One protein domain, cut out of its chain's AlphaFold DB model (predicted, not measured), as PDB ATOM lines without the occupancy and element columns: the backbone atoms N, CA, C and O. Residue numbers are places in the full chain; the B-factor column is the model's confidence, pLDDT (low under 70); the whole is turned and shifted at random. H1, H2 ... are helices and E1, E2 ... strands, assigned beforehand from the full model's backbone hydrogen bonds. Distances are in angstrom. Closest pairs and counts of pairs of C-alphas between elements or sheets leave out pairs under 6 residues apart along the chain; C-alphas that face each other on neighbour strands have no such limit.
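What this domain is: This is residues 94 to 180 of the 365 residues of the protein "(2Fe-2S)-binding protein" of Chloroflexia bacterium (UniProt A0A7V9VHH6). Two small sheets stand face to face as a sandwich: a four-stranded parallel one, E1 E7 E2 E3, and a three-stranded antiparallel one, E4 E5 E6, with their strands crossed at 37 degrees. The short helix H1 packs on the four-stranded sheet's other face, and the long unnamed stretch 124 to 139 loops out on that same side. The printed part has 87 residues with one named helix and seven named strands, in the order E1 H1 E2 E3 E4 E5 E6 E7. The class is mostly strand, though just 38 of the 87 residues are in named elements. The whole is compact and rounded, with a radius of gyration of the C-alphas of 12.0 A and spans of 32 by 28 by 20 A.

Where its parts are: E1, residues 103 to 105, begins with C-alpha 103 at (179.967, 158.911, 163.189) and is 7.3 A long. H1, residues 106 to 112, measures 9.9 A. E2, residues 118 to 123, is 16.4 A long, and E3, residues 140 to 146, 17.2 A, starting at C-alpha 140 at (173.729, 144.665, 163.293). E4, residues 153 to 156, measures 9.5 A; E5, residues 163 to 166, 9.7 A; E6, residues 169 to 171, 6.7 A. E7, residues 176 to 179, is 9.5 A long and ends with C-alpha 179 at (183.681, 153.196, 171.518).

How they stand to each other: In the parallel sheet, E1 and E3 are the edge strands. N 104 and O 176 join E1 and E7 within hydrogen-bond range, at 3.0 A. Between E7 and E2, N 177 and O 120 are 2.8 A apart; between E2 and E3, N 123 and O 145 are 2.8 A apart. E1, H1 and E2 form a split strand-helix-strand unit, two parallel strands with a helix between them in the chain and E7 between them in the sheet; its crossover is right-handed. H1 is on this sheet at a height of 9.6 A, over E7 and, only just, E1, with 3 of its C-alphas; the closest C-alphas of H1 and E7 are those of Ala 106 and Leu 177, 4.8 A. Every O i to N i+4 pair of H1 is within hydrogen-bond range. E4, E5 and E6 form a meander, each strand the antiparallel neighbour of the one before, in two hairpins: N 165 and O 154 are 2.8 A apart, N 166 and O 169 2.8 A. Across the sandwich, the closest C-alphas of E5 and E7 are those of Val 164 and Val 176, 7.8 A.

The domain as a whole: The two C-alphas farthest apart, those of Gly 131 and Thr 158, are 36.1 A apart. The printed part has no cut. The link from E2 to E3, 16 residues, is long. The mean pLDDT of the printed part is 94.9, and no printed residue is under 70.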
ATOM      1  N   PRO A  94     189.121 160.943 168.317       94.81
ATOM      2  CA  PRO A  94     189.546 161.681 167.133       94.81
ATOM      3  C   PRO A  94     190.366 160.795 166.188       94.81
ATOM      4  O   PRO A  94     191.591 160.710 166.277       94.81
ATOM      5  N   VAL A  95     189.677 160.163 165.244       96.19
ATOM      6  CA  VAL A  95     190.257 159.536 164.048       96.19
ATOM      7  C   VAL A  95     189.866 160.350 162.809       96.19
ATOM      8  O   VAL A  95     188.868 161.072 162.851       96.19
ATOM      9  N   PRO A  96     190.616 160.314 161.696       97.25
ATOM     10  CA  PRO A  96     190.211 161.005 160.471       97.25
ATOM     11  C   PRO A  96     188.741 160.719 160.100       97.25
ATOM     12  O   PRO A  96     188.325 159.565 160.065       97.25
ATOM     13  N   GLY A  97     187.952 161.780 159.886       97.19
ATOM     14  CA  GLY A  97     186.525 161.687 159.544       97.19
ATOM     15  C   GLY A  97     185.537 161.485 160.705       97.19
ATOM     16  O   GLY A  97     184.340 161.425 160.454       97.19
ATOM     17  N   TRP A  98     185.977 161.442 161.969       97.38
ATOM     18  CA  TRP A  98     185.091 161.209 163.134       97.38
ATOM     19  C   TRP A  98     183.988 162.257 163.366       97.38
ATOM     20  O   TRP A  98     183.074 162.022 164.146       97.38
ATOM     21  N   HIS A  99     184.078 163.402 162.693       96.06
ATOM     22  CA  HIS A  99     183.112 164.498 162.749       96.06
ATOM     23  C   HIS A  99     181.972 164.353 161.729       96.06
ATOM     24  O   HIS A  99     181.037 165.152 161.743       96.06
ATOM     25  N   LEU A 100     182.071 163.404 160.790       98.00
ATOM     26  CA  LEU A 100     181.077 163.248 159.735       98.00
ATOM     27  C   LEU A 100     179.727 162.810 160.324       98.00
ATOM     28  O   LEU A 100     179.700 161.905 161.161       98.00
ATOM     29  N   PRO A 101     178.596 163.364 159.846       97.94
ATOM     30  CA  PRO A 101     177.276 162.849 160.188       97.94
ATOM     31  C   PRO A 101     177.193 161.337 159.941       97.94
ATOM     32  O   PRO A 101     177.485 160.871 158.841       97.94
ATOM     33  N   GLY A 102     176.820 160.575 160.970       97.56
ATOM     34  CA  GLY A 102     176.842 159.106 160.962       97.56
ATOM     35  C   GLY A 102     177.960 158.500 161.818       97.56
ATOM     36  O   GLY A 102     177.831 157.353 162.239       97.56
ATOM     37  N   ALA A 103     179.007 159.263 162.147       98.19
ATOM     38  CA  ALA A 103     179.967 158.911 163.189       98.19
ATOM     39  C   ALA A 103     179.486 159.459 164.541       98.19
ATOM     40  O   ALA A 103     179.099 160.622 164.637       98.19
ATOM     41  N   MET A 104     179.468 158.627 165.582       97.50
ATOM     42  CA  MET A 104     178.976 159.030 166.904       97.50
ATOM     43  C   MET A 104     179.535 158.156 168.024       97.50
ATOM     44  O   MET A 104     179.956 157.025 167.786       97.50
ATOM     45  N   GLY A 105     179.514 158.670 169.254       97.75
ATOM     46  CA  GLY A 105     179.868 157.904 170.448       97.75
ATOM     47  C   GLY A 105     178.983 156.666 170.619       97.75
ATOM     48  O   GLY A 105     177.779 156.703 170.352       97.75
ATOM     49  N   ALA A 106     179.583 155.551 171.030       97.38
ATOM     50  CA  ALA A 106     178.890 154.269 171.134       97.38
ATOM     51  C   ALA A 106     177.773 154.275 172.194       97.38
ATOM     52  O   ALA A 106     176.723 153.668 171.980       97.38
ATOM     53  N   THR A 107     177.958 154.996 173.301       95.31
ATOM     54  CA  THR A 107     176.942 155.128 174.357       95.31
ATOM     55  C   THR A 107     175.782 155.993 173.885       95.31
ATOM     56  O   THR A 107     174.619 155.628 174.062       95.31
ATOM     57  N   HIS A 108     176.079 157.111 173.217       95.31
ATOM     58  CA  HIS A 108     175.051 157.924 172.574       95.31
ATOM     59  C   HIS A 108     174.243 157.118 171.546       95.31
ATOM     60  O   HIS A 108     173.012 157.184 171.538       95.31
ATOM     61  N   ALA A 109     174.915 156.327 170.707       96.75
ATOM     62  CA  ALA A 109     174.265 155.480 169.712       96.75
ATOM     63  C   ALA A 109     173.327 154.457 170.351       96.75
ATOM     64  O   ALA A 109     172.180 154.340 169.923       96.75
ATOM     65  N   ALA A 110     173.777 153.784 171.416       94.12
ATOM     66  CA  ALA A 110     172.958 152.855 172.189       94.12
ATOM     67  C   ALA A 110     171.676 153.516 172.727       94.12
ATOM     68  O   ALA A 110     170.655 152.856 172.850       94.12
ATOM     69  N   GLY A 111     171.671 154.821 173.007       90.62
ATOM     70  CA  GLY A 111     170.461 155.536 173.424       90.62
ATOM     71  C   GLY A 111     169.559 156.029 172.284       90.62
ATOM     72  O   GLY A 111     168.384 156.289 172.527       90.62
ATOM     73  N   SER A 112     170.080 156.186 171.063       92.75
ATOM     74  CA  SER A 112     169.445 157.020 170.024       92.75
ATOM     75  C   SER A 112     169.165 156.327 168.687       92.75
ATOM     76  O   SER A 112     168.214 156.710 168.008       92.75
ATOM     77  N   LEU A 113     169.951 155.320 168.290       95.38
ATOM     78  CA  LEU A 113     169.774 154.629 167.005       95.38
ATOM     79  C   LEU A 113     168.715 153.531 167.088       95.38
ATOM     80  O   LEU A 113     168.575 152.889 168.114       95.38
ATOM     81  N   ALA A 114     167.996 153.250 166.004       95.75
ATOM     82  CA  ALA A 114     166.986 152.190 166.001       95.75
ATOM     83  C   ALA A 114     167.596 150.782 166.158       95.75
ATOM     84  O   ALA A 114     168.734 150.528 165.750       95.75
ATOM     85  N   ASP A 115     166.813 149.846 166.691       96.50
ATOM     86  CA  ASP A 115     167.185 148.430 166.745       96.50
ATOM     87  C   ASP A 115     167.438 147.869 165.339       96.50
ATOM     88  O   ASP A 115     166.785 148.244 164.365       96.50
ATOM     89  N   GLY A 116     168.416 146.973 165.223       96.81
ATOM     90  CA  GLY A 116     168.837 146.375 163.958       96.81
ATOM     91  C   GLY A 116     169.637 147.306 163.042       96.81
ATOM     92  O   GLY A 116     170.016 146.878 161.955       96.81
ATOM     93  N   THR A 117     169.928 148.550 163.452       98.12
ATOM     94  CA  THR A 117     170.763 149.466 162.656       98.12
ATOM     95  C   THR A 117     172.109 148.816 162.332       98.12
ATOM     96  O   THR A 117     172.772 148.263 163.213       98.12
ATOM     97  N   VAL A 118     172.505 148.878 161.058       98.38
ATOM     98  CA  VAL A 118     173.792 148.365 160.573       98.38
ATOM     99  C   VAL A 118     174.899 149.333 160.956       98.38
ATOM    100  O   VAL A 118     174.836 150.511 160.606       98.38
ATOM    101  N   VAL A 119     175.916 148.834 161.658       98.50
ATOM    102  CA  VAL A 119     176.994 149.670 162.193       98.50
ATOM    103  C   VAL A 119     178.370 149.034 162.020       98.50
ATOM    104  O   VAL A 119     178.528 147.810 162.019       98.50
ATOM    105  N   VAL A 120     179.383 149.895 161.939       98.50
ATOM    106  CA  VAL A 120     180.785 149.545 162.197       98.50
ATOM    107  C   VAL A 120     181.159 150.083 163.570       98.50
ATOM    108  O   VAL A 120     180.857 151.233 163.869       98.50
ATOM    109  N   VAL A 121     181.832 149.285 164.395       98.19
ATOM    110  CA  VAL A 121     182.325 149.717 165.708       98.19
ATOM    111  C   VAL A 121     183.840 149.883 165.639       98.19
ATOM    112  O   VAL A 121     184.556 148.963 165.246       98.19
ATOM    113  N   LEU A 122     184.327 151.062 166.015       97.50
ATOM    114  CA  LEU A 122     185.745 151.345 166.213       97.50
ATOM    115  C   LEU A 122     186.001 151.500 167.705       97.50
ATOM    116  O   LEU A 122     185.388 152.347 168.355       97.50
ATOM    117  N   ARG A 123     186.928 150.706 168.239       95.88
ATOM    118  CA  ARG A 123     187.238 150.677 169.667       95.88
ATOM    119  C   ARG A 123     188.596 151.302 169.948       95.88
ATOM    120  O   ARG A 123     189.617 150.856 169.420       95.88
ATOM    121  N   GLY A 124     188.576 152.352 170.761       93.56
ATOM    122  CA  GLY A 124     189.725 153.159 171.137       93.56
ATOM    123  C   GLY A 124     190.434 152.687 172.406       93.56
ATOM    124  O   GLY A 124     190.027 151.707 173.034       93.56
ATOM    125  N   PRO A 125     191.512 153.387 172.795       90.06
ATOM    126  CA  PRO A 125     192.373 152.988 173.909       90.06
ATOM    127  C   PRO A 125     191.684 152.998 175.280       90.06
ATOM    128  O   PRO A 125     192.151 152.312 176.184       90.06
ATOM    129  N   HIS A 126     190.593 153.751 175.444       92.44
ATOM    130  CA  HIS A 126     189.841 153.829 176.705       92.44
ATOM    131  C   HIS A 126     188.535 153.016 176.665       92.44
ATOM    132  O   HIS A 126     187.721 153.107 177.584       92.44
ATOM    133  N   ALA A 127     188.324 152.220 175.608       92.69
ATOM    134  CA  ALA A 127     187.157 151.354 175.472       92.69
ATOM    135  C   ALA A 127     187.052 150.377 176.652       92.69
ATOM    136  O   ALA A 127     188.014 149.685 177.000       92.69
ATOM    137  N   ARG A 128     185.865 150.294 177.253       89.38
ATOM    138  CA  ARG A 128     185.622 149.467 178.443       89.38
ATOM    139  C   ARG A 128     185.131 148.070 178.069       89.38
ATOM    140  O   ARG A 128     184.620 147.850 176.970       89.38
ATOM    141  N   ARG A 129     185.360 147.108 178.967       87.50
ATOM    142  CA  ARG A 129     184.932 145.695 178.840       87.50
ATOM    143  C   ARG A 129     184.260 145.163 180.108       87.50
ATOM    144  O   ARG A 129     184.102 143.959 180.269       87.50
ATOM    145  N   ASP A 130     183.909 146.068 181.009       84.50
ATOM    146  CA  ASP A 130     183.154 145.800 182.228       84.50
ATOM    147  C   ASP A 130     181.676 146.187 182.022       84.50
ATOM    148  O   ASP A 130     181.260 146.515 180.905       84.50
ATOM    149  N   GLY A 131     180.875 146.178 183.090       81.44
ATOM    150  CA  GLY A 131     179.457 146.544 183.022       81.44
ATOM    151  C   GLY A 131     179.173 148.017 182.694       81.44
ATOM    152  O   GLY A 131     178.011 148.381 182.554       81.44
ATOM    153  N   SER A 132     180.198 148.859 182.504       84.06
ATOM    154  CA  SER A 132     180.046 150.227 181.981       84.06
ATOM    155  C   SER A 132     180.291 150.345 180.470       84.06
ATOM    156  O   SER A 132     180.322 151.451 179.929       84.06
ATOM    157  N   SER A 133     180.462 149.215 179.780       88.31
ATOM    158  CA  SER A 133     180.526 149.164 178.315       88.31
ATOM    159  C   SER A 133     179.171 149.528 177.689       88.31
ATOM    160  O   SER A 133     178.133 149.171 178.251       88.31
ATOM    161  N   PRO A 134     179.143 150.186 176.517       90.69
ATOM    162  CA  PRO A 134     177.889 150.491 175.831       90.69
ATOM    163  C   PRO A 134     177.153 149.206 175.421       90.69
ATOM    164  O   PRO A 134     177.775 148.255 174.938       90.69
ATOM    165  N   ASP A 135     175.825 149.188 175.573       91.19
ATOM    166  CA  ASP A 135     174.989 148.085 175.090       91.19
ATOM    167  C   ASP A 135     174.792 148.188 173.573       91.19
ATOM    168  O   ASP A 135     174.013 148.998 173.067       91.19
ATOM    169  N   LEU A 136     175.534 147.357 172.844       95.00
ATOM    170  CA  LEU A 136     175.510 147.300 171.385       95.00
ATOM    171  C   LEU A 136     174.778 146.058 170.854       95.00
ATOM    172  O   LEU A 136     174.755 145.846 169.642       95.00
ATOM    173  N   ALA A 137     174.176 145.235 171.726       94.50
ATOM    174  CA  ALA A 137     173.594 143.942 171.345       94.50
ATOM    175  C   ALA A 137     172.406 144.072 170.375       94.50
ATOM    176  O   ALA A 137     172.110 143.150 169.618       94.50
ATOM    177  N   ARG A 138     171.745 145.232 170.379       94.88
ATOM    178  CA  ARG A 138     170.614 145.564 169.502       94.88
ATOM    179  C   ARG A 138     171.005 145.946 168.073       94.88
ATOM    180  O   ARG A 138     170.113 146.096 167.242       94.88
ATOM    181  N   PHE A 139     172.288 146.140 167.765       98.06
ATOM    182  CA  PHE A 139     172.734 146.570 166.436       98.06
ATOM    183  C   PHE A 139     173.213 145.406 165.568       98.06
ATOM    184  O   PHE A 139     173.738 144.406 166.057       98.06
ATOM    185  N   GLN A 140     173.099 145.567 164.249       98.06
ATOM    186  CA  GLN A 140     173.729 144.665 163.293       98.06
ATOM    187  C   GLN A 140     175.178 145.114 163.062       98.06
ATOM    188  O   GLN A 140     175.478 145.907 162.168       98.06
ATOM    189  N   ILE A 141     176.091 144.604 163.887       98.25
ATOM    190  CA  ILE A 141     177.519 144.918 163.789       98.25
ATOM    191  C   ILE A 141     178.125 144.140 162.613       98.25
ATOM    192  O   ILE A 141     178.287 142.923 162.681       98.25
ATOM    193  N   ILE A 142     178.454 144.843 161.525       98.06
ATOM    194  CA  ILE A 142     179.072 144.242 160.326       98.06
ATOM    195  C   ILE A 142     180.602 144.250 160.373       98.06
ATOM    196  O   ILE A 142     181.241 143.503 159.636       98.06
ATOM    197  N   HIS A 143     181.188 145.076 161.243       97.75
ATOM    198  CA  HIS A 143     182.619 145.095 161.540       97.75
ATOM    199  C   HIS A 143     182.850 145.659 162.946       97.75
ATOM    200  O   HIS A 143     182.240 146.664 163.309       97.75
ATOM    201  N   ASP A 144     183.739 145.035 163.717       96.81
ATOM    202  CA  ASP A 144     184.148 145.474 165.055       96.81
ATOM    203  C   ASP A 144     185.682 145.474 165.121       96.81
ATOM    204  O   ASP A 144     186.311 144.416 165.072       96.81
ATOM    205  N   GLU A 145     186.291 146.662 165.154       94.88
ATOM    206  CA  GLU A 145     187.746 146.835 165.117       94.88
ATOM    207  C   GLU A 145     188.258 147.396 166.443       94.88
ATOM    208  O   GLU A 145     187.947 148.526 166.822       94.88
ATOM    209  N   VAL A 146     189.146 146.651 167.101       93.81
ATOM    210  CA  VAL A 146     190.001 147.200 168.159       93.81
ATOM    211  C   VAL A 146     191.230 147.823 167.509       93.81
ATOM    212  O   VAL A 146     192.039 147.127 166.896       93.81
ATOM    213  N   LEU A 147     191.372 149.143 167.629       88.62
ATOM    214  CA  LEU A 147     192.423 149.879 166.938       88.62
ATOM    215  C   LEU A 147     193.772 149.727 167.656       88.62
ATOM    216  O   LEU A 147     194.045 150.377 168.662       88.62
ATOM    217  N   ALA A 148     194.623 148.860 167.106       83.19
ATOM    218  CA  ALA A 148     196.006 148.674 167.536       83.19
ATOM    219  C   ALA A 148     196.951 149.741 166.948       83.19
ATOM    220  O   ALA A 148     196.650 150.380 165.937       83.19
ATOM    221  N   GLU A 149     198.125 149.911 167.555       81.44
ATOM    222  CA  GLU A 149     199.169 150.804 167.044       81.44
ATOM    223  C   GLU A 149     199.584 150.431 165.607       81.44
ATOM    224  O   GLU A 149     199.696 149.257 165.254       81.44
ATOM    225  N   GLY A 150     199.763 151.440 164.746       79.94
ATOM    226  CA  GLY A 150     200.136 151.257 163.336       79.94
ATOM    227  C   GLY A 150     198.995 150.825 162.403       79.94
ATOM    228  O   GLY A 150     199.173 150.814 161.183       79.94
ATOM    229  N   ARG A 151     197.803 150.512 162.928       89.50
ATOM    230  CA  ARG A 151     196.613 150.226 162.116       89.50
ATOM    231  C   ARG A 151     195.988 151.533 161.632       89.50
ATOM    232  O   ARG A 151     195.459 152.278 162.449       89.50
ATOM    233  N   SER A 152     196.023 151.814 160.327       92.12
ATOM    234  CA  SER A 152     195.380 153.011 159.767       92.12
ATOM    235  C   SER A 152     193.856 152.884 159.757       92.12
ATOM    236  O   SER A 152     193.314 151.831 159.408       92.12
ATOM    237  N   VAL A 153     193.174 153.978 160.104       96.12
ATOM    238  CA  VAL A 153     191.718 154.099 160.007       96.12
ATOM    239  C   VAL A 153     191.321 155.484 159.513       96.12
ATOM    240  O   VAL A 153     191.934 156.485 159.880       96.12
ATOM    241  N   GLU A 154     190.295 155.533 158.676       97.25
ATOM    242  CA  GLU A 154     189.693 156.769 158.192       97.25
ATOM    243  C   GLU A 154     188.208 156.526 157.947       97.25
ATOM    244  O   GLU A 154     187.826 155.619 157.206       97.25
ATOM    245  N   ILE A 155     187.365 157.336 158.572       98.25
ATOM    246  CA  ILE A 155     185.939 157.381 158.275       98.25
ATOM    247  C   ILE A 155     185.780 158.246 157.026       98.25
ATOM    248  O   ILE A 155     186.251 159.382 156.986       98.25
ATOM    249  N   VAL A 156     185.162 157.693 155.986       98.19
ATOM    250  CA  VAL A 156     185.122 158.303 154.655       98.19
ATOM    251  C   VAL A 156     183.707 158.686 154.261       98.19
ATOM    252  O   VAL A 156     182.748 157.981 154.573       98.19
ATOM    253  N   GLY A 157     183.599 159.779 153.518       97.62
ATOM    254  CA  GLY A 157     182.365 160.234 152.895       97.62
ATOM    255  C   GLY A 157     182.415 161.725 152.590       97.62
ATOM    256  O   GLY A 157     183.308 162.430 153.064       97.62
ATOM    257  N   THR A 158     181.493 162.198 151.753       96.12
ATOM    258  CA  THR A 158     181.510 163.600 151.292       96.12
ATOM    259  C   THR A 158     180.703 164.523 152.206       96.12
ATOM    260  O   THR A 158     181.159 165.606 152.554       96.12
ATOM    261  N   HIS A 159     179.499 164.095 152.595       96.38
ATOM    262  CA  HIS A 159     178.566 164.880 153.425       96.38
ATOM    263  C   HIS A 159     178.140 164.153 154.704       96.38
ATOM    264  O   HIS A 159     177.646 164.767 155.644       96.38
ATOM    265  N   ALA A 160     178.300 162.836 154.712       98.31
ATOM    266  CA  ALA A 160     177.977 161.919 155.788       98.31
ATOM    267  C   ALA A 160     178.876 160.693 155.622       98.31
ATOM    268  O   ALA A 160     179.545 160.551 154.597       98.31
ATOM    269  N   VAL A 161     178.889 159.813 156.613       98.69
ATOM    270  CA  VAL A 161     179.594 158.535 156.536       98.69
ATOM    271  C   VAL A 161     179.070 157.708 155.355       98.69
ATOM    272  O   VAL A 161     177.878 157.435 155.244       98.69
ATOM    273  N   GLU A 162     179.991 157.280 154.495       98.50
ATOM    274  CA  GLU A 162     179.768 156.317 153.404       98.50
ATOM    275  C   GLU A 162     180.541 155.004 153.645       98.50
ATOM    276  O   GLU A 162     180.403 154.017 152.914       98.50
ATOM    277  N   GLY A 163     181.409 154.986 154.656       98.12
ATOM    278  CA  GLY A 163     182.130 153.803 155.088       98.12
ATOM    279  C   GLY A 163     183.323 154.123 155.976       98.12
ATOM    280  O   GLY A 163     183.585 155.271 156.335       98.12
ATOM    281  N   VAL A 164     184.087 153.082 156.286       98.19
ATOM    282  CA  VAL A 164     185.356 153.179 157.011       98.19
ATOM    283  C   VAL A 164     186.429 152.446 156.230       98.19
ATOM    284  O   VAL A 164     186.245 151.301 155.816       98.19
ATOM    285  N   ARG A 165     187.567 153.104 156.029       97.69
ATOM    286  CA  ARG A 165     188.785 152.487 155.518       97.69
ATOM    287  C   ARG A 165     189.620 152.013 156.699       97.69
ATOM    288  O   ARG A 165     189.973 152.819 157.551       97.69
ATOM    289  N   ILE A 166     189.928 150.720 156.746       94.88
ATOM    290  CA  ILE A 166     190.720 150.079 157.801       94.88
ATOM    291  C   ILE A 166     191.863 149.320 157.127       94.88
ATOM    292  O   ILE A 166     191.652 148.316 156.438       94.88
ATOM    293  N   GLY A 167     193.094 149.808 157.288       91.56
ATOM    294  CA  GLY A 167     194.222 149.331 156.491       91.56
ATOM    295  C   GLY A 167     193.953 149.499 154.989       91.56
ATOM    296  O   GLY A 167     193.705 150.605 154.513       91.56
ATOM    297  N   ALA A 168     193.993 148.391 154.245       90.81
ATOM    298  CA  ALA A 168     193.723 148.366 152.804       90.81
ATOM    299  C   ALA A 168     192.241 148.127 152.450       90.81
ATOM    300  O   ALA A 168     191.865 148.247 151.284       90.81
ATOM    301  N   SER A 169     191.404 147.778 153.428       94.06
ATOM    302  CA  SER A 169     190.004 147.411 153.204       94.06
ATOM    303  C   SER A 169     189.078 148.605 153.420       94.06
ATOM    304  O   SER A 169     189.343 149.456 154.267       94.06
ATOM    305  N   LYS A 170     187.959 148.646 152.690       96.94
ATOM    306  CA  LYS A 170     186.832 149.552 152.955       96.94
ATOM    307  C   LYS A 170     185.626 148.719 153.377       96.94
ATOM    308  O   LYS A 170     185.285 147.758 152.694       96.94
ATOM    309  N   VAL A 171     184.983 149.116 154.467       98.00
ATOM    310  CA  VAL A 171     183.683 148.597 154.900       98.00
ATOM    311  C   VAL A 171     182.650 149.686 154.644       98.00
ATOM    312  O   VAL A 171     182.804 150.805 155.131       98.00
ATOM    313  N   GLU A 172     181.628 149.392 153.845       98.19
ATOM    314  CA  GLU A 172     180.555 150.347 153.557       98.19
ATOM    315  C   GLU A 172     179.526 150.342 154.685       98.19
ATOM    316  O   GLU A 172     179.086 149.286 155.134       98.19
ATOM    317  N   THR A 173     179.176 151.529 155.170       98.19
ATOM    318  CA  THR A 173     178.198 151.730 156.243       98.19
ATOM    319  C   THR A 173     177.732 153.182 156.233       98.19
ATOM    320  O   THR A 173     178.463 154.054 155.772       98.19
ATOM    321  N   ALA A 174     176.541 153.442 156.769       98.12
ATOM    322  CA  ALA A 174     176.067 154.795 157.069       98.12
ATOM    323  C   ALA A 174     176.386 155.223 158.513       98.12
ATOM    324  O   ALA A 174     176.275 156.401 158.852       98.12
ATOM    325  N   HIS A 175     176.768 154.272 159.375       98.50
ATOM    326  CA  HIS A 175     176.950 154.504 160.803       98.50
ATOM    327  C   HIS A 175     178.250 153.892 161.325       98.50
ATOM    328  O   HIS A 175     178.546 152.714 161.087       98.50
ATOM    329  N   VAL A 176     179.003 154.705 162.066       98.62
ATOM    330  CA  VAL A 176     180.243 154.316 162.742       98.62
ATOM    331  C   VAL A 176     180.131 154.678 164.210       98.62
ATOM    332  O   VAL A 176     179.980 155.846 164.563       98.62
ATOM    333  N   LEU A 177     180.219 153.667 165.064       98.44
ATOM    334  CA  LEU A 177     180.196 153.836 166.505       98.44
ATOM    335  C   LEU A 177     181.624 153.930 167.024       98.44
ATOM    336  O   LEU A 177     182.449 153.048 166.787       98.44
ATOM    337  N   LEU A 178     181.897 155.010 167.736       97.75
ATOM    338  CA  LEU A 178     183.170 155.315 168.363       97.75
ATOM    339  C   LEU A 178     183.091 154.894 169.833       97.75
ATOM    340  O   LEU A 178     182.576 155.630 170.672       97.75
ATOM    341  N   ASP A 179     183.572 153.693 170.144       97.12
ATOM    342  CA  ASP A 179     183.681 153.196 171.518       97.12
ATOM    343  C   ASP A 179     185.063 153.547 172.068       97.12
ATOM    344  O   ASP A 179     186.045 152.858 171.804       97.12
ATOM    345  N   ASN A 180     185.155 154.626 172.838       95.25
ATOM    346  CA  ASN A 180     186.384 155.001 173.535       95.25
ATOM    347  C   ASN A 180     186.137 155.157 175.039       95.25
ATOM    348  O   ASN A 180     186.818 155.929 175.693       95.25
TER     349      ASN A 180